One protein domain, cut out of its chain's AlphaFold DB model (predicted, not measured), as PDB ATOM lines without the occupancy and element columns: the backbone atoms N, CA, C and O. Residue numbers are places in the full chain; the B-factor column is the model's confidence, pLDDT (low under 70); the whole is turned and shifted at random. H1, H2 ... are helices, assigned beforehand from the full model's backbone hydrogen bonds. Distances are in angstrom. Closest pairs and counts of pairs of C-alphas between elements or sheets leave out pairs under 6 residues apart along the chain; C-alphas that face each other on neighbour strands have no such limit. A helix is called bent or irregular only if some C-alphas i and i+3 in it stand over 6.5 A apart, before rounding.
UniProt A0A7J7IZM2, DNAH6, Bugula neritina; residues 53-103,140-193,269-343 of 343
ATOM      1  N   THR A  53      17.185 -21.545  -9.961       33.47
ATOM      2  CA  THR A  53      17.141 -22.624  -8.959       33.47
ATOM      3  C   THR A  53      18.018 -23.822  -9.345       33.47
ATOM      4  O   THR A  53      18.638 -24.431  -8.475       33.47
ATOM      5  N   ILE A  54      18.142 -24.128 -10.641       42.94
ATOM      6  CA  ILE A  54      18.987 -25.220 -11.164       42.94
ATOM      7  C   ILE A  54      20.503 -24.956 -11.001       42.94
ATOM      8  O   ILE A  54      21.178 -25.838 -10.462       42.94
ATOM      9  N   PRO A  55      21.070 -23.783 -11.369       43.69
ATOM     10  CA  PRO A  55      22.511 -23.541 -11.240       43.69
ATOM     11  C   PRO A  55      22.969 -23.502  -9.778       43.69
ATOM     12  O   PRO A  55      24.083 -23.921  -9.461       43.69
ATOM     13  N   ILE A  56      22.095 -23.065  -8.863       42.06
ATOM     14  CA  ILE A  56      22.364 -23.117  -7.422       42.06
ATOM     15  C   ILE A  56      22.454 -24.574  -6.966       42.06
ATOM     16  O   ILE A  56      23.371 -24.921  -6.235       42.06
ATOM     17  N   HIS A  57      21.560 -25.446  -7.437       47.62
ATOM     18  CA  HIS A  57      21.527 -26.847  -7.031       47.62
ATOM     19  C   HIS A  57      22.788 -27.612  -7.480       47.62
ATOM     20  O   HIS A  57      23.412 -28.308  -6.675       47.62
ATOM     21  N   THR A  58      23.247 -27.409  -8.721       50.25
ATOM     22  CA  THR A  58      24.492 -28.018  -9.223       50.25
ATOM     23  C   THR A  58      25.726 -27.508  -8.482       50.25
ATOM     24  O   THR A  58      26.574 -28.313  -8.105       50.25
ATOM     25  N   HIS A  59      25.794 -26.202  -8.191       53.62
ATOM     26  CA  HIS A  59      26.904 -25.605  -7.443       53.62
ATOM     27  C   HIS A  59      26.899 -26.016  -5.960       53.62
ATOM     28  O   HIS A  59      27.955 -26.182  -5.345       53.62
ATOM     29  N   THR A  60      25.719 -26.214  -5.363       56.78
ATOM     30  CA  THR A  60      25.610 -26.735  -3.993       56.78
ATOM     31  C   THR A  60      26.059 -28.186  -3.897       56.78
ATOM     32  O   THR A  60      26.665 -28.551  -2.893       56.78
ATOM     33  N   TYR A  61      25.833 -29.004  -4.931       61.00
ATOM     34  CA  TYR A  61      26.289 -30.393  -4.938       61.00
ATOM     35  C   TYR A  61      27.798 -30.528  -5.113       61.00
ATOM     36  O   TYR A  61      28.412 -31.293  -4.371       61.00
ATOM     37  N   THR A  62      28.410 -29.782  -6.034       62.72
ATOM     38  CA  THR A  62      29.875 -29.766  -6.183       62.72
ATOM     39  C   THR A  62      30.552 -29.261  -4.913       62.72
ATOM     40  O   THR A  62      31.474 -29.906  -4.415       62.72
ATOM     41  N   LEU A  63      30.031 -28.189  -4.307       65.56
ATOM     42  CA  LEU A  63      30.536 -27.679  -3.030       65.56
ATOM     43  C   LEU A  63      30.363 -28.689  -1.884       65.56
ATOM     44  O   LEU A  63      31.268 -28.866  -1.070       65.56
ATOM     45  N   PHE A  64      29.220 -29.374  -1.814       72.12
ATOM     46  CA  PHE A  64      28.968 -30.399  -0.801       72.12
ATOM     47  C   PHE A  64      29.941 -31.579  -0.929       72.12
ATOM     48  O   PHE A  64      30.526 -32.002   0.070       72.12
ATOM     49  N   LEU A  65      30.161 -32.075  -2.151       72.31
ATOM     50  CA  LEU A  65      31.120 -33.149  -2.415       72.31
ATOM     51  C   LEU A  65      32.550 -32.725  -2.065       72.31
ATOM     52  O   LEU A  65      33.265 -33.490  -1.419       72.31
ATOM     53  N   TYR A  66      32.943 -31.497  -2.411       77.25
ATOM     54  CA  TYR A  66      34.238 -30.937  -2.026       77.25
ATOM     55  C   TYR A  66      34.426 -30.932  -0.503       77.25
ATOM     56  O   TYR A  66      35.423 -31.449   0.001       77.25
ATOM     57  N   ILE A  67      33.444 -30.419   0.248       79.00
ATOM     58  CA  ILE A  67      33.485 -30.383   1.720       79.00
ATOM     59  C   ILE A  67      33.584 -31.798   2.297       79.00
ATOM     60  O   ILE A  67      34.351 -32.033   3.231       79.00
ATOM     61  N   GLN A  68      32.837 -32.751   1.740       85.38
ATOM     62  CA  GLN A  68      32.875 -34.140   2.181       85.38
ATOM     63  C   GLN A  68      34.264 -34.761   1.974       85.38
ATOM     64  O   GLN A  68      34.789 -35.397   2.889       85.38
ATOM     65  N   VAL A  69      34.873 -34.571   0.799       87.81
ATOM     66  CA  VAL A  69      36.212 -35.095   0.493       87.81
ATOM     67  C   VAL A  69      37.270 -34.432   1.373       87.81
ATOM     68  O   VAL A  69      38.060 -35.138   1.998       87.81
ATOM     69  N   ALA A  70      37.245 -33.105   1.507       88.88
ATOM     70  CA  ALA A  70      38.151 -32.376   2.394       88.88
ATOM     71  C   ALA A  70      38.019 -32.847   3.856       88.88
ATOM     72  O   ALA A  70      39.020 -33.025   4.549       88.88
ATOM     73  N   GLY A  71      36.797 -33.144   4.312       90.06
ATOM     74  CA  GLY A  71      36.545 -33.745   5.623       90.06
ATOM     75  C   GLY A  71      37.228 -35.103   5.801       90.06
ATOM     76  O   GLY A  71      37.898 -35.327   6.807       90.06
ATOM     77  N   ARG A  72      37.144 -35.991   4.801       93.75
ATOM     78  CA  ARG A  72      37.830 -37.297   4.825       93.75
ATOM     79  C   ARG A  72      39.350 -37.172   4.799       93.75
ATOM     80  O   ARG A  72      40.036 -37.940   5.468       93.75
ATOM     81  N   LEU A  73      39.882 -36.211   4.050       94.62
ATOM     82  CA  LEU A  73      41.320 -35.937   4.019       94.62
ATOM     83  C   LEU A  73      41.821 -35.384   5.358       94.62
ATOM     84  O   LEU A  73      42.909 -35.746   5.807       94.62
ATOM     85  N   LYS A  74      41.001 -34.580   6.040       93.81
ATOM     86  CA  LYS A  74      41.278 -34.141   7.408       93.81
ATOM     87  C   LYS A  74      41.283 -35.313   8.392       93.81
ATOM     88  O   LYS A  74      42.246 -35.453   9.137       93.81
ATOM     89  N   GLU A  75      40.272 -36.187   8.346       95.50
ATOM     90  CA  GLU A  75      40.239 -37.425   9.148       95.50
ATOM     91  C   GLU A  75      41.497 -38.277   8.908       95.50
ATOM     92  O   GLU A  75      42.127 -38.748   9.855       95.50
ATOM     93  N   PHE A  76      41.906 -38.433   7.645       96.50
ATOM     94  CA  PHE A  76      43.150 -39.113   7.284       96.50
ATOM     95  C   PHE A  76      44.371 -38.457   7.942       96.50
ATOM     96  O   PHE A  76      45.175 -39.155   8.562       96.50
ATOM     97  N   ARG A  77      44.503 -37.127   7.859       95.56
ATOM     98  CA  ARG A  77      45.610 -36.394   8.489       95.56
ATOM     99  C   ARG A  77      45.629 -36.599  10.001       95.56
ATOM    100  O   ARG A  77      46.695 -36.863  10.553       95.56
ATOM    101  N   ASP A  78      44.479 -36.515  10.662       95.38
ATOM    102  CA  ASP A  78      44.367 -36.676  12.114       95.38
ATOM    103  C   ASP A  78      44.750 -38.099  12.563       95.38
ATOM    104  O   ASP A  78      45.453 -38.272  13.562       95.38
ATOM    105  N   LEU A  79      44.402 -39.124  11.778       96.94
ATOM    106  CA  LEU A  79      44.861 -40.495  12.017       96.94
ATOM    107  C   LEU A  79      46.383 -40.622  11.885       96.94
ATOM    108  O   LEU A  79      47.031 -41.223  12.744       96.94
ATOM    109  N   VAL A  80      46.975 -40.041  10.835       96.69
ATOM    110  CA  VAL A  80      48.436 -40.057  10.665       96.69
ATOM    111  C   VAL A  80      49.118 -39.299  11.806       96.69
ATOM    112  O   VAL A  80      50.123 -39.780  12.333       96.69
ATOM    113  N   LYS A  81      48.553 -38.165  12.244       95.06
ATOM    114  CA  LYS A  81      49.054 -37.402  13.394       95.06
ATOM    115  C   LYS A  81      49.176 -38.271  14.635       95.06
ATOM    116  O   LYS A  81      50.224 -38.260  15.283       95.06
ATOM    117  N   GLU A  82      48.130 -39.026  14.942       95.12
ATOM    118  CA  GLU A  82      48.102 -39.864  16.135       95.12
ATOM    119  C   GLU A  82      49.094 -41.029  16.044       95.12
ATOM    120  O   GLU A  82      49.862 -41.270  16.978       95.12
ATOM    121  N   VAL A  83      49.174 -41.692  14.888       97.19
ATOM    122  CA  VAL A  83      50.138 -42.781  14.658       97.19
ATOM    123  C   VAL A  83      51.580 -42.286  14.793       97.19
ATOM    124  O   VAL A  83      52.383 -42.890  15.511       97.19
ATOM    125  N   VAL A  84      51.921 -41.171  14.137       97.25
ATOM    126  CA  VAL A  84      53.278 -40.603  14.169       97.25
ATOM    127  C   VAL A  84      53.626 -40.125  15.577       97.25
ATOM    128  O   VAL A  84      54.740 -40.375  16.045       97.25
ATOM    129  N   ARG A  85      52.686 -39.487  16.287       93.94
ATOM    130  CA  ARG A  85      52.903 -39.055  17.671       93.94
ATOM    131  C   ARG A  85      53.134 -40.235  18.596       93.94
ATOM    132  O   ARG A  85      54.104 -40.212  19.347       93.94
ATOM    133  N   SER A  86      52.265 -41.239  18.556       94.88
ATOM    134  CA  SER A  86      52.363 -42.419  19.416       94.88
ATOM    135  C   SER A  86      53.709 -43.126  19.230       94.88
ATOM    136  O   SER A  86      54.398 -43.436  20.207       94.88
ATOM    137  N   ALA A  87      54.162 -43.260  17.979       96.50
ATOM    138  CA  ALA A  87      55.490 -43.778  17.664       96.50
ATOM    139  C   ALA A  87      56.620 -42.901  18.239       96.50
ATOM    140  O   ALA A  87      57.540 -43.423  18.871       96.50
ATOM    141  N   CYS A  88      56.548 -41.573  18.076       95.44
ATOM    142  CA  CYS A  88      57.560 -40.652  18.606       95.44
ATOM    143  C   CYS A  88      57.611 -40.658  20.139       95.44
ATOM    144  O   CYS A  88      58.698 -40.697  20.716       95.44
ATOM    145  N   ARG A  89      56.450 -40.658  20.800       93.88
ATOM    146  CA  ARG A  89      56.320 -40.731  22.259       93.88
ATOM    147  C   ARG A  89      56.922 -42.022  22.798       93.88
ATOM    148  O   ARG A  89      57.727 -41.967  23.721       93.88
ATOM    149  N   THR A  90      56.582 -43.156  22.190       94.56
ATOM    150  CA  THR A  90      57.112 -44.467  22.586       94.56
ATOM    151  C   THR A  90      58.631 -44.508  22.436       94.56
ATOM    152  O   THR A  90      59.334 -44.803  23.396       94.56
ATOM    153  N   ALA A  91      59.155 -44.094  21.279       95.38
ATOM    154  CA  ALA A  91      60.594 -44.074  21.019       95.38
ATOM    155  C   ALA A  91      61.371 -43.116  21.944       95.38
ATOM    156  O   ALA A  91      62.532 -43.373  22.264       95.38
ATOM    157  N   LEU A  92      60.759 -42.002  22.361       93.00
ATOM    158  CA  LEU A  92      61.385 -41.054  23.281       93.00
ATOM    159  C   LEU A  92      61.411 -41.596  24.722       93.00
ATOM    160  O   LEU A  92      62.447 -41.501  25.379       93.00
ATOM    161  N   LEU A  93      60.322 -42.238  25.165       92.38
ATOM    162  CA  LEU A  93      60.240 -42.904  26.470       92.38
ATOM    163  C   LEU A  93      61.213 -44.087  26.573       92.38
ATOM    164  O   LEU A  93      61.891 -44.229  27.586       92.38
ATOM    165  N   GLU A  94      61.341 -44.891  25.515       93.62
ATOM    166  CA  GLU A  94      62.330 -45.979  25.433       93.62
ATOM    167  C   GLU A  94      63.777 -45.469  25.507       93.62
ATOM    168  O   GLU A  94      64.658 -46.166  26.006       93.62
ATOM    169  N   ALA A  95      64.029 -44.238  25.052       90.31
ATOM    170  CA  ALA A  95      65.321 -43.571  25.192       90.31
ATOM    171  C   ALA A  95      65.552 -42.968  26.594       90.31
ATOM    172  O   ALA A  95      66.602 -42.373  26.830       90.31
ATOM    173  N   GLY A  96      64.595 -43.114  27.519       89.19
ATOM    174  CA  GLY A  96      64.667 -42.592  28.886       89.19
ATOM    175  C   GLY A  96      64.272 -41.120  29.022       89.19
ATOM    176  O   GLY A  96      64.540 -40.516  30.058       89.19
ATOM    177  N   PHE A  97      63.644 -40.526  28.002       88.94
ATOM    178  CA  PHE A  97      63.208 -39.130  28.020       88.94
ATOM    179  C   PHE A  97      61.681 -39.029  28.023       88.94
ATOM    180  O   PHE A  97      60.993 -39.664  27.227       88.94
ATOM    181  N   THR A  98      61.130 -38.174  28.881       85.06
ATOM    182  CA  THR A  98      59.709 -37.826  28.834       85.06
ATOM    183  C   THR A  98      59.462 -36.775  27.745       85.06
ATOM    184  O   THR A  98      60.191 -35.778  27.687       85.06
ATOM    185  N   PRO A  99      58.474 -36.972  26.850       82.12
ATOM    186  CA  PRO A  99      58.056 -35.929  25.923       82.12
ATOM    187  C   PRO A  99      57.498 -34.715  26.666       82.12
ATOM    188  O   PRO A  99      56.789 -34.849  27.662       82.12
ATOM    189  N   ASP A 100      57.768 -33.528  26.134       78.00
ATOM    190  CA  ASP A 100      57.281 -32.256  26.671       78.00
ATOM    191  C   ASP A 100      55.834 -31.975  26.190       78.00
ATOM    192  O   ASP A 100      55.524 -30.892  25.702       78.00
ATOM    193  N   ASP A 101      54.944 -32.975  26.256       70.50
ATOM    194  CA  ASP A 101      53.622 -32.964  25.611       70.50
ATOM    195  C   ASP A 101      52.418 -32.711  26.540       70.50
ATOM    196  O   ASP A 101      51.269 -32.739  26.090       70.50
ATOM    197  N   TYR A 102      52.682 -32.377  27.807       60.22
ATOM    198  CA  TYR A 102      51.681 -32.131  28.858       60.22
ATOM    199  C   TYR A 102      50.643 -31.045  28.529       60.22
ATOM    200  O   TYR A 102      49.567 -31.035  29.118       60.22
ATOM    201  N   PHE A 103      50.930 -30.143  27.590       55.31
ATOM    202  CA  PHE A 103      50.001 -29.082  27.191       55.31
ATOM    203  C   PHE A 103      48.861 -29.561  26.282       55.31
ATOM    204  O   PHE A 103      47.851 -28.871  26.176       55.31
ATOM    205  N   THR A 140      72.378 -33.497  32.575       88.00
ATOM    206  CA  THR A 140      73.822 -33.358  32.353       88.00
ATOM    207  C   THR A 140      74.125 -33.026  30.892       88.00
ATOM    208  O   THR A 140      73.307 -33.237  29.998       88.00
ATOM    209  N   TYR A 141      75.318 -32.498  30.604       87.31
ATOM    210  CA  TYR A 141      75.697 -32.134  29.233       87.31
ATOM    211  C   TYR A 141      75.585 -33.312  28.244       87.31
ATOM    212  O   TYR A 141      75.122 -33.135  27.116       87.31
ATOM    213  N   THR A 142      75.955 -34.519  28.675       89.94
ATOM    214  CA  THR A 142      75.857 -35.735  27.856       89.94
ATOM    215  C   THR A 142      74.402 -36.141  27.618       89.94
ATOM    216  O   THR A 142      74.036 -36.453  26.488       89.94
ATOM    217  N   GLU A 143      73.543 -36.073  28.639       89.31
ATOM    218  CA  GLU A 143      72.106 -36.350  28.497       89.31
ATOM    219  C   GLU A 143      71.419 -35.336  27.579       89.31
ATOM    220  O   GLU A 143      70.614 -35.724  26.734       89.31
ATOM    221  N   GLN A 144      71.796 -34.056  27.663       89.81
ATOM    222  CA  GLN A 144      71.332 -33.019  26.733       89.81
ATOM    223  C   GLN A 144      71.705 -33.357  25.290       89.81
ATOM    224  O   GLN A 144      70.863 -33.290  24.395       89.81
ATOM    225  N   ALA A 145      72.970 -33.716  25.048       89.56
ATOM    226  CA  ALA A 145      73.439 -34.095  23.720       89.56
ATOM    227  C   ALA A 145      72.684 -35.326  23.185       89.56
ATOM    228  O   ALA A 145      72.286 -35.339  22.017       89.56
ATOM    229  N   ASN A 146      72.411 -36.306  24.049       91.75
ATOM    230  CA  ASN A 146      71.634 -37.493  23.703       91.75
ATOM    231  C   ASN A 146      70.168 -37.152  23.386       91.75
ATOM    232  O   ASN A 146      69.684 -37.566  22.330       91.75
ATOM    233  N   LYS A 147      69.476 -36.343  24.209       90.69
ATOM    234  CA  LYS A 147      68.090 -35.903  23.934       90.69
ATOM    235  C   LYS A 147      68.015 -35.165  22.596       90.69
ATOM    236  O   LYS A 147      67.171 -35.498  21.766       90.69
ATOM    237  N   ARG A 148      68.952 -34.244  22.317       91.44
ATOM    238  CA  ARG A 148      69.040 -33.546  21.016       91.44
ATOM    239  C   ARG A 148      69.208 -34.517  19.849       91.44
ATOM    240  O   ARG A 148      68.521 -34.379  18.838       91.44
ATOM    241  N   ALA A 149      70.104 -35.496  19.970       91.75
ATOM    242  CA  ALA A 149      70.338 -36.481  18.917       91.75
ATOM    243  C   ALA A 149      69.088 -37.339  18.644       91.75
ATOM    244  O   ALA A 149      68.731 -37.552  17.482       91.75
ATOM    245  N   HIS A 150      68.389 -37.770  19.698       93.38
ATOM    246  CA  HIS A 150      67.138 -38.519  19.582       93.38
ATOM    247  C   HIS A 150      66.014 -37.682  18.958       93.38
ATOM    248  O   HIS A 150      65.434 -38.106  17.959       93.38
ATOM    249  N   CYS A 151      65.756 -36.471  19.457       92.31
ATOM    250  CA  CYS A 151      64.746 -35.565  18.902       92.31
ATOM    251  C   CYS A 151      65.038 -35.183  17.444       92.31
ATOM    252  O   CYS A 151      64.125 -35.137  16.620       92.31
ATOM    253  N   LYS A 152      66.314 -35.018  17.066       92.19
ATOM    254  CA  LYS A 152      66.710 -34.828  15.663       92.19
ATOM    255  C   LYS A 152      66.324 -36.030  14.795       92.19
ATOM    256  O   LYS A 152      65.811 -35.847  13.694       92.19
ATOM    257  N   ARG A 153      66.530 -37.258  15.282       94.12
ATOM    258  CA  ARG A 153      66.118 -38.481  14.572       94.12
ATOM    259  C   ARG A 153      64.593 -38.586  14.452       94.12
ATOM    260  O   ARG A 153      64.114 -38.935  13.377       94.12
ATOM    261  N   LEU A 154      63.846 -38.246  15.504       94.75
ATOM    262  CA  LEU A 154      62.377 -38.203  15.471       94.75
ATOM    263  C   LEU A 154      61.864 -37.143  14.494       94.75
ATOM    264  O   LEU A 154      60.975 -37.416  13.699       94.75
ATOM    265  N   THR A 155      62.492 -35.970  14.462       93.81
ATOM    266  CA  THR A 155      62.179 -34.917  13.488       93.81
ATOM    267  C   THR A 155      62.370 -35.411  12.051       93.81
ATOM    268  O   THR A 155      61.518 -35.176  11.197       93.81
ATOM    269  N   CYS A 156      63.446 -36.155  11.764       93.44
ATOM    270  CA  CYS A 156      63.634 -36.787  10.454       93.44
ATOM    271  C   CYS A 156      62.549 -37.828  10.132       93.44
ATOM    272  O   CYS A 156      62.150 -37.943   8.977       93.44
ATOM    273  N   PHE A 157      62.067 -38.573  11.129       95.94
ATOM    274  CA  PHE A 157      60.959 -39.513  10.958       95.94
ATOM    275  C   PHE A 157      59.637 -38.795  10.641       95.94
ATOM    276  O   PHE A 157      58.953 -39.187   9.699       95.94
ATOM    277  N   ILE A 158      59.320 -37.699  11.337       95.56
ATOM    278  CA  ILE A 158      58.135 -36.873  11.045       95.56
ATOM    279  C   ILE A 158      58.236 -36.289   9.626       95.56
ATOM    280  O   ILE A 158      57.288 -36.378   8.853       95.56
ATOM    281  N   ARG A 159      59.416 -35.796   9.223       94.56
ATOM    282  CA  ARG A 159      59.658 -35.343   7.840       94.56
ATOM    283  C   ARG A 159      59.429 -36.447   6.812       94.56
ATOM    284  O   ARG A 159      58.909 -36.173   5.739       94.56
ATOM    285  N   LEU A 160      59.839 -37.681   7.104       95.44
ATOM    286  CA  LEU A 160      59.579 -38.817   6.219       95.44
ATOM    287  C   LEU A 160      58.072 -39.065   6.073       95.44
ATOM    288  O   LEU A 160      57.617 -39.316   4.960       95.44
ATOM    289  N   ALA A 161      57.306 -38.951   7.160       96.62
ATOM    290  CA  ALA A 161      55.851 -39.037   7.104       96.62
ATOM    291  C   ALA A 161      55.247 -37.937   6.213       96.62
ATOM    292  O   ALA A 161      54.392 -38.253   5.392       96.62
ATOM    293  N   ASP A 162      55.755 -36.699   6.270       96.50
ATOM    294  CA  ASP A 162      55.326 -35.622   5.360       96.50
ATOM    295  C   ASP A 162      55.581 -35.964   3.890       96.50
ATOM    296  O   ASP A 162      54.711 -35.755   3.050       96.50
ATOM    297  N   TYR A 163      56.734 -36.555   3.557       96.12
ATOM    298  CA  TYR A 163      56.984 -37.018   2.187       96.12
ATOM    299  C   TYR A 163      55.990 -38.095   1.745       96.12
ATOM    300  O   TYR A 163      55.575 -38.097   0.587       96.12
ATOM    301  N   LEU A 164      55.594 -38.999   2.646       96.38
ATOM    302  CA  LEU A 164      54.592 -40.017   2.340       96.38
ATOM    303  C   LEU A 164      53.204 -39.398   2.144       96.38
ATOM    304  O   LEU A 164      52.543 -39.748   1.171       96.38
ATOM    305  N   ILE A 165      52.794 -38.464   3.009       96.06
ATOM    306  CA  ILE A 165      51.526 -37.728   2.891       96.06
ATOM    307  C   ILE A 165      51.482 -36.953   1.572       96.06
ATOM    308  O   ILE A 165      50.538 -37.087   0.801       96.06
ATOM    309  N   VAL A 166      52.517 -36.169   1.270       96.12
ATOM    310  CA  VAL A 166      52.565 -35.373   0.037       96.12
ATOM    311  C   VAL A 166      52.544 -36.273  -1.198       96.12
ATOM    312  O   VAL A 166      51.817 -35.989  -2.146       96.12
ATOM    313  N   ASN A 167      53.269 -37.395  -1.186       95.62
ATOM    314  CA  ASN A 167      53.244 -38.344  -2.297       95.62
ATOM    315  C   ASN A 167      51.857 -38.982  -2.492       95.62
ATOM    316  O   ASN A 167      51.404 -39.114  -3.628       95.62
ATOM    317  N   THR A 168      51.156 -39.364  -1.418       96.12
ATOM    318  CA  THR A 168      49.798 -39.920  -1.545       96.12
ATOM    319  C   THR A 168      48.802 -38.876  -2.041       96.12
ATOM    320  O   THR A 168      47.996 -39.193  -2.912       96.12
ATOM    321  N   MET A 169      48.896 -37.632  -1.561       96.44
ATOM    322  CA  MET A 169      48.084 -36.508  -2.037       96.44
ATOM    323  C   MET A 169      48.332 -36.200  -3.520       96.44
ATOM    324  O   MET A 169      47.382 -36.019  -4.281       96.44
ATOM    325  N   HIS A 170      49.594 -36.218  -3.952       96.38
ATOM    326  CA  HIS A 170      49.966 -36.046  -5.352       96.38
ATOM    327  C   HIS A 170      49.354 -37.134  -6.244       96.38
ATOM    328  O   HIS A 170      48.685 -36.834  -7.231       96.38
ATOM    329  N   VAL A 171      49.541 -38.408  -5.877       96.00
ATOM    330  CA  VAL A 171      48.981 -39.548  -6.621       96.00
ATOM    331  C   VAL A 171      47.457 -39.469  -6.684       96.00
ATOM    332  O   VAL A 171      46.881 -39.733  -7.737       96.00
ATOM    333  N   LEU A 172      46.801 -39.077  -5.587       95.31
ATOM    334  CA  LEU A 172      45.353 -38.906  -5.547       95.31
ATOM    335  C   LEU A 172      44.891 -37.852  -6.565       95.31
ATOM    336  O   LEU A 172      44.016 -38.153  -7.371       95.31
ATOM    337  N   ALA A 173      45.522 -36.676  -6.594       94.94
ATOM    338  CA  ALA A 173      45.183 -35.621  -7.549       94.94
ATOM    339  C   ALA A 173      45.412 -36.045  -9.008       94.94
ATOM    340  O   ALA A 173      44.522 -35.882  -9.843       94.94
ATOM    341  N   VAL A 174      46.571 -36.641  -9.319       96.06
ATOM    342  CA  VAL A 174      46.877 -37.119 -10.679       96.06
ATOM    343  C   VAL A 174      45.863 -38.166 -11.133       96.06
ATOM    344  O   VAL A 174      45.380 -38.103 -12.265       96.06
ATOM    345  N   ASN A 175      45.496 -39.101 -10.254       96.00
ATOM    346  CA  ASN A 175      44.497 -40.116 -10.564       96.00
ATOM    347  C   ASN A 175      43.114 -39.498 -10.789       96.00
ATOM    348  O   ASN A 175      42.468 -39.849 -11.768       96.00
ATOM    349  N   SER A 176      42.680 -38.545  -9.958       94.00
ATOM    350  CA  SER A 176      41.393 -37.859 -10.134       94.00
ATOM    351  C   SER A 176      41.293 -37.140 -11.482       94.00
ATOM    352  O   SER A 176      40.299 -37.301 -12.192       94.00
ATOM    353  N   VAL A 177      42.332 -36.396 -11.878       94.38
ATOM    354  CA  VAL A 177      42.351 -35.693 -13.173       94.38
ATOM    355  C   VAL A 177      42.443 -36.689 -14.340       94.38
ATOM    356  O   VAL A 177      41.769 -36.515 -15.354       94.38
ATOM    357  N   SER A 178      43.215 -37.770 -14.197       95.50
ATOM    358  CA  SER A 178      43.298 -38.846 -15.197       95.50
ATOM    359  C   SER A 178      41.953 -39.551 -15.402       95.50
ATOM    360  O   SER A 178      41.524 -39.768 -16.533       95.50
ATOM    361  N   THR A 179      41.239 -39.856 -14.318       93.19
ATOM    362  CA  THR A 179      39.899 -40.447 -14.373       93.19
ATOM    363  C   THR A 179      38.915 -39.530 -15.100       93.19
ATOM    364  O   THR A 179      38.166 -40.015 -15.944       93.19
ATOM    365  N   LEU A 180      38.953 -38.217 -14.849       91.25
ATOM    366  CA  LEU A 180      38.132 -37.250 -15.586       91.25
ATOM    367  C   LEU A 180      38.436 -37.272 -17.094       91.25
ATOM    368  O   LEU A 180      37.512 -37.334 -17.903       91.25
ATOM    369  N   LEU A 181      39.719 -37.278 -17.473       93.06
ATOM    370  CA  LEU A 181      40.138 -37.392 -18.874       93.06
ATOM    371  C   LEU A 181      39.622 -38.684 -19.523       93.06
ATOM    372  O   LEU A 181      39.149 -38.656 -20.661       93.06
ATOM    373  N   ASN A 182      39.708 -39.810 -18.814       92.00
ATOM    374  CA  ASN A 182      39.258 -41.100 -19.327       92.00
ATOM    375  C   ASN A 182      37.751 -41.097 -19.589       92.00
ATOM    376  O   ASN A 182      37.348 -41.484 -20.680       92.00
ATOM    377  N   TYR A 183      36.942 -40.582 -18.655       88.50
ATOM    378  CA  TYR A 183      35.497 -40.464 -18.859       88.50
ATOM    379  C   TYR A 183      35.155 -39.597 -20.075       88.50
ATOM    380  O   TYR A 183      34.351 -40.007 -20.905       88.50
ATOM    381  N   LEU A 184      35.803 -38.439 -20.238       87.19
ATOM    382  CA  LEU A 184      35.578 -37.583 -21.410       87.19
ATOM    383  C   LEU A 184      35.976 -38.283 -22.721       87.19
ATOM    384  O   LEU A 184      35.256 -38.211 -23.714       87.19
ATOM    385  N   THR A 185      37.102 -38.997 -22.717       89.75
ATOM    386  CA  THR A 185      37.583 -39.742 -23.890       89.75
ATOM    387  C   THR A 185      36.625 -40.870 -24.269       89.75
ATOM    388  O   THR A 185      36.355 -41.084 -25.449       89.75
ATOM    389  N   GLU A 186      36.096 -41.584 -23.278       87.88
ATOM    390  CA  GLU A 186      35.146 -42.675 -23.482       87.88
ATOM    391  C   GLU A 186      33.827 -42.165 -24.079       87.88
ATOM    392  O   GLU A 186      33.300 -42.753 -25.023       87.88
ATOM    393  N   GLN A 187      33.323 -41.023 -23.603       83.88
ATOM    394  CA  GLN A 187      32.123 -40.391 -24.163       83.88
ATOM    395  C   GLN A 187      32.326 -39.968 -25.622       83.88
ATOM    396  O   GLN A 187      31.456 -40.196 -26.464       83.88
ATOM    397  N   LEU A 188      33.498 -39.416 -25.953       82.88
ATOM    398  CA  LEU A 188      33.829 -39.055 -27.333       82.88
ATOM    399  C   LEU A 188      33.885 -40.272 -28.260       82.88
ATOM    400  O   LEU A 188      33.398 -40.202 -29.385       82.88
ATOM    401  N   GLN A 189      34.443 -41.394 -27.800       84.25
ATOM    402  CA  GLN A 189      34.518 -42.624 -28.599       84.25
ATOM    403  C   GLN A 189      33.141 -43.222 -28.907       84.25
ATOM    404  O   GLN A 189      32.980 -43.871 -29.937       84.25
ATOM    405  N   ASN A 190      32.157 -42.980 -28.039       79.94
ATOM    406  CA  ASN A 190      30.780 -43.444 -28.208       79.94
ATOM    407  C   ASN A 190      29.861 -42.401 -28.873       79.94
ATOM    408  O   ASN A 190      28.667 -42.650 -29.045       79.94
ATOM    409  N   THR A 191      30.391 -41.234 -29.254       78.25
ATOM    410  CA  THR A 191      29.610 -40.197 -29.937       78.25
ATOM    411  C   THR A 191      29.415 -40.580 -31.411       78.25
ATOM    412  O   THR A 191      30.404 -40.857 -32.095       78.25
ATOM    413  N   PRO A 192      28.169 -40.597 -31.934       77.25
ATOM    414  CA  PRO A 192      27.910 -40.950 -33.327       77.25
ATOM    415  C   PRO A 192      28.611 -39.978 -34.278       77.25
ATOM    416  O   PRO A 192      28.668 -38.769 -34.041       77.25
ATOM    417  N   SER A 193      29.143 -40.507 -35.377       77.44
ATOM    418  CA  SER A 193      29.862 -39.707 -36.362       77.44
ATOM    419  C   SER A 193      28.928 -38.732 -37.087       77.44
ATOM    420  O   SER A 193      27.730 -38.973 -37.251       77.44
ATOM    421  N   GLU A 269      32.290 -21.577 -23.258       88.50
ATOM    422  CA  GLU A 269      33.249 -20.914 -22.371       88.50
ATOM    423  C   GLU A 269      32.923 -21.219 -20.902       88.50
ATOM    424  O   GLU A 269      33.788 -21.676 -20.153       88.50
ATOM    425  N   GLU A 270      31.652 -21.101 -20.507       87.06
ATOM    426  CA  GLU A 270      31.178 -21.437 -19.164       87.06
ATOM    427  C   GLU A 270      31.396 -22.925 -18.847       87.06
ATOM    428  O   GLU A 270      31.723 -23.287 -17.712       87.06
ATOM    429  N   PHE A 271      31.238 -23.811 -19.834       86.00
ATOM    430  CA  PHE A 271      31.535 -25.230 -19.663       86.00
ATOM    431  C   PHE A 271      33.033 -25.476 -19.425       86.00
ATOM    432  O   PHE A 271      33.391 -26.200 -18.490       86.00
ATOM    433  N   GLN A 272      33.913 -24.852 -20.216       88.12
ATOM    434  CA  GLN A 272      35.366 -24.951 -20.038       88.12
ATOM    435  C   GLN A 272      35.811 -24.436 -18.665       88.12
ATOM    436  O   GLN A 272      36.583 -25.110 -17.973       88.12
ATOM    437  N   ASP A 273      35.279 -23.290 -18.240       88.31
ATOM    438  CA  ASP A 273      35.579 -22.694 -16.940       88.31
ATOM    439  C   ASP A 273      35.124 -23.588 -15.783       88.31
ATOM    440  O   ASP A 273      35.889 -23.811 -14.841       88.31
ATOM    441  N   LYS A 274      33.929 -24.187 -15.872       85.88
ATOM    442  CA  LYS A 274      33.434 -25.135 -14.858       85.88
ATOM    443  C   LYS A 274      34.311 -26.378 -14.751       85.88
ATOM    444  O   LYS A 274      34.601 -26.822 -13.641       85.88
ATOM    445  N   ILE A 275      34.770 -26.944 -15.869       88.75
ATOM    446  CA  ILE A 275      35.685 -28.098 -15.829       88.75
ATOM    447  C   ILE A 275      37.043 -27.699 -15.236       88.75
ATOM    448  O   ILE A 275      37.607 -28.444 -14.430       88.75
ATOM    449  N   ALA A 276      37.558 -26.517 -15.580       90.44
ATOM    450  CA  ALA A 276      38.782 -25.996 -14.980       90.44
ATOM    451  C   ALA A 276      38.627 -25.776 -13.466       90.44
ATOM    452  O   ALA A 276      39.541 -26.099 -12.704       90.44
ATOM    453  N   GLU A 277      37.467 -25.294 -13.020       90.12
ATOM    454  CA  GLU A 277      37.141 -25.148 -11.604       90.12
ATOM    455  C   GLU A 277      37.110 -26.505 -10.888       90.12
ATOM    456  O   GLU A 277      37.694 -26.633  -9.815       90.12
ATOM    457  N   VAL A 278      36.517 -27.541 -11.488       89.50
ATOM    458  CA  VAL A 278      36.512 -28.903 -10.920       89.50
ATOM    459  C   VAL A 278      37.938 -29.439 -10.745       89.50
ATOM    460  O   VAL A 278      38.273 -29.965  -9.683       89.50
ATOM    461  N   ILE A 279      38.807 -29.265 -11.747       91.12
ATOM    462  CA  ILE A 279      40.221 -29.663 -11.648       91.12
ATOM    463  C   ILE A 279      40.913 -28.904 -10.513       91.12
ATOM    464  O   ILE A 279      41.635 -29.502  -9.713       91.12
ATOM    465  N   LYS A 280      40.663 -27.596 -10.410       92.12
ATOM    466  CA  LYS A 280      41.203 -26.772  -9.331       92.12
ATOM    467  C   LYS A 280      40.710 -27.249  -7.963       92.12
ATOM    468  O   LYS A 280      41.515 -27.380  -7.051       92.12
ATOM    469  N   GLN A 281      39.431 -27.591  -7.825       90.62
ATOM    470  CA  GLN A 281      38.874 -28.136  -6.585       90.62
ATOM    471  C   GLN A 281      39.543 -29.462  -6.186       90.62
ATOM    472  O   GLN A 281      39.761 -29.691  -4.998       90.62
ATOM    473  N   PHE A 282      39.933 -30.319  -7.140       91.44
ATOM    474  CA  PHE A 282      40.730 -31.515  -6.828       91.44
ATOM    475  C   PHE A 282      42.101 -31.158  -6.245       91.44
ATOM    476  O   PHE A 282      42.529 -31.779  -5.271       91.44
ATOM    477  N   GLN A 283      42.778 -30.156  -6.812       93.75
ATOM    478  CA  GLN A 283      44.074 -29.683  -6.319       93.75
ATOM    479  C   GLN A 283      43.943 -29.015  -4.943       93.75
ATOM    480  O   GLN A 283      44.683 -29.362  -4.024       93.75
ATOM    481  N   ASP A 284      42.971 -28.122  -4.771       92.81
ATOM    482  CA  ASP A 284      42.717 -27.405  -3.518       92.81
ATOM    483  C   ASP A 284      42.351 -28.377  -2.382       92.81
ATOM    484  O   ASP A 284      42.837 -28.234  -1.256       92.81
ATOM    485  N   ALA A 285      41.572 -29.426  -2.679       92.25
ATOM    486  CA  ALA A 285      41.207 -30.443  -1.698       92.25
ATOM    487  C   ALA A 285      42.442 -31.152  -1.129       92.25
ATOM    488  O   ALA A 285      42.554 -31.307   0.086       92.25
ATOM    489  N   VAL A 286      43.394 -31.555  -1.973       94.56
ATOM    490  CA  VAL A 286      44.607 -32.237  -1.498       94.56
ATOM    491  C   VAL A 286      45.642 -31.279  -0.904       94.56
ATOM    492  O   VAL A 286      46.365 -31.666   0.010       94.56
ATOM    493  N   LEU A 287      45.680 -30.018  -1.355       94.44
ATOM    494  CA  LEU A 287      46.517 -28.964  -0.769       94.44
ATOM    495  C   LEU A 287      46.053 -28.551   0.633       94.44
ATOM    496  O   LEU A 287      46.854 -28.027   1.402       94.44
ATOM    497  N   SER A 288      44.792 -28.816   0.988       93.25
ATOM    498  CA  SER A 288      44.276 -28.577   2.342       93.25
ATOM    499  C   SER A 288      44.921 -29.469   3.416       93.25
ATOM    500  O   SER A 288      44.794 -29.191   4.611       93.25
ATOM    501  N   VAL A 289      45.624 -30.536   3.017       94.62
ATOM    502  CA  VAL A 289      46.338 -31.429   3.933       94.62
ATOM    503  C   VAL A 289      47.720 -30.858   4.245       94.62
ATOM    504  O   VAL A 289      48.662 -30.984   3.468       94.62
ATOM    505  N   GLU A 290      47.844 -30.246   5.420       93.94
ATOM    506  CA  GLU A 290      49.092 -29.628   5.876       93.94
ATOM    507  C   GLU A 290      50.139 -30.651   6.349       93.94
ATOM    508  O   GLU A 290      49.811 -31.713   6.888       93.94
ATOM    509  N   ASN A 291      51.416 -30.281   6.250       95.12
ATOM    510  CA  ASN A 291      52.526 -31.054   6.811       95.12
ATOM    511  C   ASN A 291      52.443 -31.162   8.348       95.12
ATOM    512  O   ASN A 291      51.819 -30.348   9.032       95.12
ATOM    513  N   LEU A 292      53.108 -32.171   8.903       94.94
ATOM    514  CA  LEU A 292      53.202 -32.460  10.332       94.94
ATOM    515  C   LEU A 292      54.355 -31.712  11.006       94.94
ATOM    516  O   LEU A 292      54.234 -31.313  12.157       94.94
ATOM    517  N   VAL A 293      55.483 -31.507  10.319       92.38
ATOM    518  CA  VAL A 293      56.655 -30.807  10.883       92.38
ATOM    519  C   VAL A 293      56.360 -29.391  11.411       92.38
ATOM    520  O   VAL A 293      56.858 -29.056  12.495       92.38
ATOM    521  N   PRO A 294      55.613 -28.525  10.695       91.31
ATOM    522  CA  PRO A 294      55.284 -27.197  11.208       91.31
ATOM    523  C   PRO A 294      54.196 -27.223  12.291       91.31
ATOM    524  O   PRO A 294      54.084 -26.251  13.032       91.31
ATOM    525  N   ASP A 295      53.434 -28.314  12.414       92.31
ATOM    526  CA  ASP A 295      52.322 -28.447  13.358       92.31
ATOM    527  C   ASP A 295      52.835 -28.453  14.809       92.31
ATOM    528  O   ASP A 295      53.657 -29.291  15.199       92.31
ATOM    529  N   GLU A 296      52.325 -27.523  15.621       90.50
ATOM    530  CA  GLU A 296      52.694 -27.355  17.035       90.50
ATOM    531  C   GLU A 296      52.452 -28.622  17.859       90.50
ATOM    532  O   GLU A 296      53.132 -28.858  18.858       90.50
ATOM    533  N   TYR A 297      51.546 -29.495  17.408       91.19
ATOM    534  CA  TYR A 297      51.340 -30.798  18.023       91.19
ATOM    535  C   TYR A 297      52.661 -31.569  18.146       91.19
ATOM    536  O   TYR A 297      52.871 -32.263  19.137       91.19
ATOM    537  N   PHE A 298      53.597 -31.419  17.205       92.25
ATOM    538  CA  PHE A 298      54.885 -32.116  17.215       92.25
ATOM    539  C   PHE A 298      56.034 -31.331  17.862       92.25
ATOM    540  O   PHE A 298      57.168 -31.822  17.859       92.25
ATOM    541  N   ASP A 299      55.790 -30.160  18.458       90.44
ATOM    542  CA  ASP A 299      56.850 -29.334  19.057       90.44
ATOM    543  C   ASP A 299      57.586 -30.053  20.201       90.44
ATOM    544  O   ASP A 299      58.796 -29.888  20.340       90.44
ATOM    545  N   ALA A 300      56.927 -30.971  20.919       89.25
ATOM    546  CA  ALA A 300      57.575 -31.828  21.921       89.25
ATOM    547  C   ALA A 300      58.751 -32.662  21.359       89.25
ATOM    548  O   ALA A 300      59.642 -33.072  22.106       89.25
ATOM    549  N   PHE A 301      58.771 -32.912  20.046       91.19
ATOM    550  CA  PHE A 301      59.811 -33.684  19.360       91.19
ATOM    551  C   PHE A 301      60.698 -32.815  18.466       91.19
ATOM    552  O   PHE A 301      61.891 -33.093  18.345       91.19
ATOM    553  N   THR A 302      60.131 -31.784  17.833       90.75
ATOM    554  CA  THR A 302      60.841 -30.914  16.879       90.75
ATOM    555  C   THR A 302      61.515 -29.714  17.546       90.75
ATOM    556  O   THR A 302      62.489 -29.185  17.006       90.75
ATOM    557  N   ARG A 303      61.035 -29.308  18.728       89.00
ATOM    558  CA  ARG A 303      61.549 -28.218  19.575       89.00
ATOM    559  C   ARG A 303      61.527 -28.622  21.056       89.00
ATOM    560  O   ARG A 303      60.846 -27.981  21.860       89.00
ATOM    561  N   PRO A 304      62.249 -29.690  21.440       86.06
ATOM    562  CA  PRO A 304      62.212 -30.189  22.809       86.06
ATOM    563  C   PRO A 304      62.683 -29.130  23.811       86.06
ATOM    564  O   PRO A 304      63.539 -28.291  23.503       86.06
ATOM    565  N   ILE A 305      62.177 -29.221  25.040       85.44
ATOM    566  CA  ILE A 305      62.631 -28.392  26.151       85.44
ATOM    567  C   ILE A 305      63.824 -29.084  26.812       85.44
ATOM    568  O   ILE A 305      63.771 -30.244  27.233       85.44
ATOM    569  N   ILE A 306      64.936 -28.364  26.902       82.56
ATOM    570  CA  ILE A 306      66.167 -28.821  27.539       82.56
ATOM    571  C   ILE A 306      66.579 -27.785  28.580       82.56
ATOM    572  O   ILE A 306      66.903 -26.650  28.241       82.56
ATOM    573  N   ASN A 307      66.560 -28.169  29.863       83.19
ATOM    574  CA  ASN A 307      66.896 -27.281  30.984       83.19
ATOM    575  C   ASN A 307      66.164 -25.921  30.911       83.19
ATOM    576  O   ASN A 307      66.788 -24.864  31.034       83.19
ATOM    577  N   ASN A 308      64.844 -25.957  30.692       80.12
ATOM    578  CA  ASN A 308      63.947 -24.798  30.545       80.12
ATOM    579  C   ASN A 308      64.227 -23.896  29.330       80.12
ATOM    580  O   ASN A 308      63.824 -22.733  29.316       80.12
ATOM    581  N   LYS A 309      64.908 -24.415  28.304       83.81
ATOM    582  CA  LYS A 309      65.129 -23.716  27.036       83.81
ATOM    583  C   LYS A 309      64.553 -24.519  25.882       83.81
ATOM    584  O   LYS A 309      64.772 -25.725  25.809       83.81
ATOM    585  N   PHE A 310      63.851 -23.835  24.984       83.44
ATOM    586  CA  PHE A 310      63.442 -24.413  23.711       83.44
ATOM    587  C   PHE A 310      64.653 -24.552  22.802       83.44
ATOM    588  O   PHE A 310      65.400 -23.592  22.602       83.44
ATOM    589  N   GLU A 311      64.822 -25.738  22.237       84.88
ATOM    590  CA  GLU A 311      65.748 -25.940  21.132       84.88
ATOM    591  C   GLU A 311      65.155 -25.367  19.831       84.88
ATOM    592  O   GLU A 311      63.936 -25.336  19.618       84.88
ATOM    593  N   GLU A 312      66.028 -24.867  18.959       80.88
ATOM    594  CA  GLU A 312      65.629 -24.303  17.668       80.88
ATOM    595  C   GLU A 312      65.233 -25.408  16.676       80.88
ATOM    596  O   GLU A 312      65.834 -26.487  16.652       80.88
ATOM    597  N   LYS A 313      64.247 -25.129  15.809       78.56
ATOM    598  CA  LYS A 313      63.907 -26.034  14.699       78.56
ATOM    599  C   LYS A 313      65.081 -26.067  13.725       78.56
ATOM    600  O   LYS A 313      65.363 -25.097  13.032       78.56
ATOM    601  N   VAL A 314      65.749 -27.215  13.649       72.06
ATOM    602  CA  VAL A 314      66.892 -27.436  12.744       72.06
ATOM    603  C   VAL A 314      66.465 -27.829  11.326       72.06
ATOM    604  O   VAL A 314      67.311 -28.043  10.459       72.06
ATOM    605  N   CYS A 315      65.163 -27.983  11.081       71.62
ATOM    606  CA  CYS A 315      64.615 -28.453   9.819       71.62
ATOM    607  C   CYS A 315      63.584 -27.460   9.258       71.62
ATOM    608  O   CYS A 315      62.812 -26.894  10.023       71.62
ATOM    609  N   GLY A 316      63.563 -27.269   7.933       78.94
ATOM    610  CA  GLY A 316      62.554 -26.426   7.268       78.94
ATOM    611  C   GLY A 316      61.163 -27.072   7.210       78.94
ATOM    612  O   GLY A 316      60.996 -28.204   7.664       78.94
ATOM    613  N   ASP A 317      60.211 -26.411   6.553       80.00
ATOM    614  CA  ASP A 317      58.759 -26.697   6.617       80.00
ATOM    615  C   ASP A 317      58.281 -27.984   5.913       80.00
ATOM    616  O   ASP A 317      57.088 -28.280   5.859       80.00
ATOM    617  N   GLY A 318      59.214 -28.776   5.382       85.69
ATOM    618  CA  GLY A 318      58.925 -30.042   4.706       85.69
ATOM    619  C   GLY A 318      58.669 -29.890   3.199       85.69
ATOM    620  O   GLY A 318      58.910 -28.820   2.632       85.69
ATOM    621  N   PRO A 319      58.266 -30.980   2.520       92.69
ATOM    622  CA  PRO A 319      57.920 -30.956   1.099       92.69
ATOM    623  C   PRO A 319      56.699 -30.070   0.826       92.69
ATOM    624  O   PRO A 319      55.779 -30.016   1.633       92.69
ATOM    625  N   GLN A 320      56.684 -29.399  -0.323       93.00
ATOM    626  CA  GLN A 320      55.578 -28.538  -0.743       93.00
ATOM    627  C   GLN A 320      54.888 -29.167  -1.952       93.00
ATOM    628  O   GLN A 320      55.499 -29.299  -3.013       93.00
ATOM    629  N   LEU A 321      53.626 -29.569  -1.785       94.19
ATOM    630  CA  LEU A 321      52.846 -30.217  -2.842       94.19
ATOM    631  C   LEU A 321      52.566 -29.274  -4.024       94.19
ATOM    632  O   LEU A 321      52.569 -29.717  -5.166       94.19
ATOM    633  N   SER A 322      52.394 -27.976  -3.765       94.06
ATOM    634  CA  SER A 322      52.183 -26.958  -4.804       94.06
ATOM    635  C   SER A 322      53.308 -26.945  -5.840       94.06
ATOM    636  O   SER A 322      53.045 -27.023  -7.034       94.06
ATOM    637  N   ILE A 323      54.561 -26.959  -5.378       93.56
ATOM    638  CA  ILE A 323      55.744 -27.001  -6.251       93.56
ATOM    639  C   ILE A 323      55.750 -28.289  -7.085       93.56
ATOM    640  O   ILE A 323      56.093 -28.264  -8.263       93.56
ATOM    641  N   MET A 324      55.325 -29.419  -6.504       93.81
ATOM    642  CA  MET A 324      55.242 -30.678  -7.250       93.81
ATOM    643  C   MET A 324      54.230 -30.605  -8.397       93.81
ATOM    644  O   MET A 324      54.505 -31.145  -9.463       93.81
ATOM    645  N   PHE A 325      53.094 -29.928  -8.214       94.31
ATOM    646  CA  PHE A 325      52.116 -29.744  -9.292       94.31
ATOM    647  C   PHE A 325      52.619 -28.848 -10.421       94.31
ATOM    648  O   PHE A 325      52.324 -29.120 -11.588       94.31
ATOM    649  N   ASP A 326      53.384 -27.811 -10.089       93.31
ATOM    650  CA  ASP A 326      53.986 -26.926 -11.086       93.31
ATOM    651  C   ASP A 326      55.040 -27.669 -11.926       93.31
ATOM    652  O   ASP A 326      55.106 -27.499 -13.147       93.31
ATOM    653  N   ASP A 327      55.818 -28.550 -11.292       94.56
ATOM    654  CA  ASP A 327      56.890 -29.312 -11.941       94.56
ATOM    655  C   ASP A 327      56.407 -30.596 -12.653       94.56
ATOM    656  O   ASP A 327      57.097 -31.113 -13.548       94.56
ATOM    657  N   ASP A 328      55.238 -31.144 -12.292       96.06
ATOM    658  CA  ASP A 328      54.732 -32.399 -12.858       96.06
ATOM    659  C   ASP A 328      54.216 -32.232 -14.297       96.06
ATOM    660  O   ASP A 328      53.035 -32.018 -14.580       96.06
ATOM    661  N   ARG A 329      55.122 -32.455 -15.255       95.88
ATOM    662  CA  ARG A 329      54.817 -32.468 -16.694       95.88
ATOM    663  C   ARG A 329      53.721 -33.456 -17.091       95.88
ATOM    664  O   ARG A 329      53.057 -33.227 -18.102       95.88
ATOM    665  N   HIS A 330      53.559 -34.566 -16.374       95.50
ATOM    666  CA  HIS A 330      52.517 -35.539 -16.680       95.50
ATOM    667  C   HIS A 330      51.141 -34.985 -16.309       95.50
ATOM    668  O   HIS A 330      50.250 -34.983 -17.158       95.50
ATOM    669  N   LEU A 331      50.994 -34.434 -15.101       94.44
ATOM    670  CA  LEU A 331      49.768 -33.753 -14.683       94.44
ATOM    671  C   LEU A 331      49.412 -32.606 -15.637       94.44
ATOM    672  O   LEU A 331      48.291 -32.554 -16.145       94.44
ATOM    673  N   GLN A 332      50.382 -31.746 -15.967       95.44
ATOM    674  CA  GLN A 332      50.174 -30.638 -16.907       95.44
ATOM    675  C   GLN A 332      49.725 -31.130 -18.293       95.44
ATOM    676  O   GLN A 332      48.859 -30.523 -18.926       95.44
ATOM    677  N   LYS A 333      50.257 -32.268 -18.759       96.50
ATOM    678  CA  LYS A 333      49.838 -32.895 -20.019       96.50
ATOM    679  C   LYS A 333      48.397 -33.410 -19.962       96.50
ATOM    680  O   LYS A 333      47.668 -33.222 -20.930       96.50
ATOM    681  N   ILE A 334      47.978 -34.042 -18.864       95.25
ATOM    682  CA  ILE A 334      46.591 -34.511 -18.703       95.25
ATOM    683  C   ILE A 334      45.632 -33.316 -18.717       95.25
ATOM    684  O   ILE A 334      44.663 -33.332 -19.470       95.25
ATOM    685  N   ILE A 335      45.930 -32.261 -17.953       93.44
ATOM    686  CA  ILE A 335      45.108 -31.040 -17.911       93.44
ATOM    687  C   ILE A 335      45.013 -30.407 -19.304       93.44
ATOM    688  O   ILE A 335      43.930 -30.016 -19.737       93.44
ATOM    689  N   HIS A 336      46.128 -30.342 -20.035       94.31
ATOM    690  CA  HIS A 336      46.129 -29.849 -21.409       94.31
ATOM    691  C   HIS A 336      45.261 -30.712 -22.336       94.31
ATOM    692  O   HIS A 336      44.461 -30.166 -23.088       94.31
ATOM    693  N   ASN A 337      45.362 -32.042 -22.252       93.94
ATOM    694  CA  ASN A 337      44.542 -32.949 -23.054       93.94
ATOM    695  C   ASN A 337      43.043 -32.777 -22.777       93.94
ATOM    696  O   ASN A 337      42.265 -32.804 -23.720       93.94
ATOM    697  N   ILE A 338      42.644 -32.567 -21.516       91.25
ATOM    698  CA  ILE A 338      41.243 -32.282 -21.163       91.25
ATOM    699  C   ILE A 338      40.771 -31.007 -21.870       91.25
ATOM    700  O   ILE A 338      39.713 -31.016 -22.489       91.25
ATOM    701  N   ARG A 339      41.570 -29.933 -21.839       90.12
ATOM    702  CA  ARG A 339      41.230 -28.679 -22.533       90.12
ATOM    703  C   ARG A 339      41.098 -28.862 -24.042       90.12
ATOM    704  O   ARG A 339      40.201 -28.285 -24.636       90.12
ATOM    705  N   VAL A 340      41.980 -29.659 -24.648       89.44
ATOM    706  CA  VAL A 340      41.937 -29.954 -26.089       89.44
ATOM    707  C   VAL A 340      40.733 -30.819 -26.456       89.44
ATOM    708  O   VAL A 340      40.200 -30.645 -27.531       89.44
ATOM    709  N   ILE A 341      40.310 -31.742 -25.591       85.75
ATOM    710  CA  ILE A 341      39.160 -32.631 -25.831       85.75
ATOM    711  C   ILE A 341      37.818 -31.897 -25.786       85.75
ATOM    712  O   ILE A 341      36.859 -32.339 -26.409       85.75
ATOM    713  N   ILE A 342      37.740 -30.814 -25.014       79.88
ATOM    714  CA  ILE A 342      36.519 -30.014 -24.879       79.88
ATOM    715  C   ILE A 342      36.321 -29.077 -26.086       79.88
ATOM    716  O   ILE A 342      35.204 -28.616 -26.304       79.88
ATOM    717  N   HIS A 343      37.377 -28.827 -26.868       70.94
ATOM    718  CA  HIS A 343      37.373 -28.002 -28.079       70.94
ATOM    719  C   HIS A 343      37.327 -28.885 -29.338       70.94
ATOM    720  O   HIS A 343      36.752 -28.435 -30.359       70.94
TER     721      HIS A 343
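AT A GLANCE: This is residues 53 to 103, 140 to 193 and 269 to 343 of the 343 residues of the protein "DNAH6" of Bugula neritina (UniProt A0A7J7IZM2). A loose rod of helices is built along one very long helix, H2; a second long helix, H1, meets H2 near H1's last residues and splays away from it as a narrow V. H3 packs in the opening of the V, touching both, H6 lies along the later part of H2, and the short H4 and H5 pack on H2, with the long stretch of residues 303 to 320 between them. The free end of H1, residues 53 to 58, sticks out. The printed part has 180 residues with six named helices, H1 to H6 in chain order, and no named strand; the class is all helix. The whole is loose, with a radius of gyration of the C-alphas of 22.2 A and spans of 81 by 36 by 23 A.

HOW THE PARTS SIT: H2, residues 141 to 189, is the hub, touching five other helices. H1, residues 53 to 94, touches it with residues 84 to 92 alone, at a shallow tilt of 27 degrees, opposite ways; the closest C-alphas, of Cys 88 and Leu 154, are 6.2 A apart. H3, residues 269 to 287, touches H2, closest at the C-alphas of Met 169 and Val 286, 5.5 A, and touches H1, closest at those of Ala 70 and Ala 285, 5.5 A. H6, residues 329 to 342, touches H2 the same way at a shallow tilt of 24 degrees, with the C-alphas of Leu 181 and Ile 338 closest, at 5.7 A. H1, H2, H3 and H6 form an up and down bundle, each running against the one before it. H4, residues 296 to 302, touches H2 at a steep tilt of 48 degrees, with the C-alphas of Cys 151 and Phe 301 closest, at 5.3 A. H5, residues 321 to 327, touches H2, closest at the C-alphas of Val 166 and Leu 321, 5.9 A; H5 and H6 only just touch, only at the corner, with 3 pairs of C-alphas within 8 A, the closest those of Phe 325 and Leu 331 at 7.1 A. H1 is apart from H5 and H6. Every O i to N i+4 pair is within hydrogen-bond range in H1, H2, H3, H5 and H6; in H4 1 of 3 is, beside 3 of 4 O i to N i+3 pairs.

IN THESE COORDINATES: H2 is 71.8 A long, from C-alpha 141 at (75.697, -32.134, 29.233). H1, 61.4 A, begins at C-alpha 53 (17.141, -22.624, -8.959). H3 is 26.6 A and H6 20.2 A long, H6 ending at C-alpha 342 (36.519, -30.014, -24.879). H4 is irregular: C-alphas 297 and 300 are 7.4 A apart.

THE WHOLE: The C-alphas farthest apart, of Thr 140 and Ser 193, are 81.8 A apart. Residues 104 to 139 and 194 to 268 are not printed, with gaps of 24.7 A and 23.7 A between the C-alphas across the cuts. The link from H4 to H5 is long, 18 residues. Mean pLDDT of the printed part is 87.5; residues 53 to 63 and 102 to 103 are under 70.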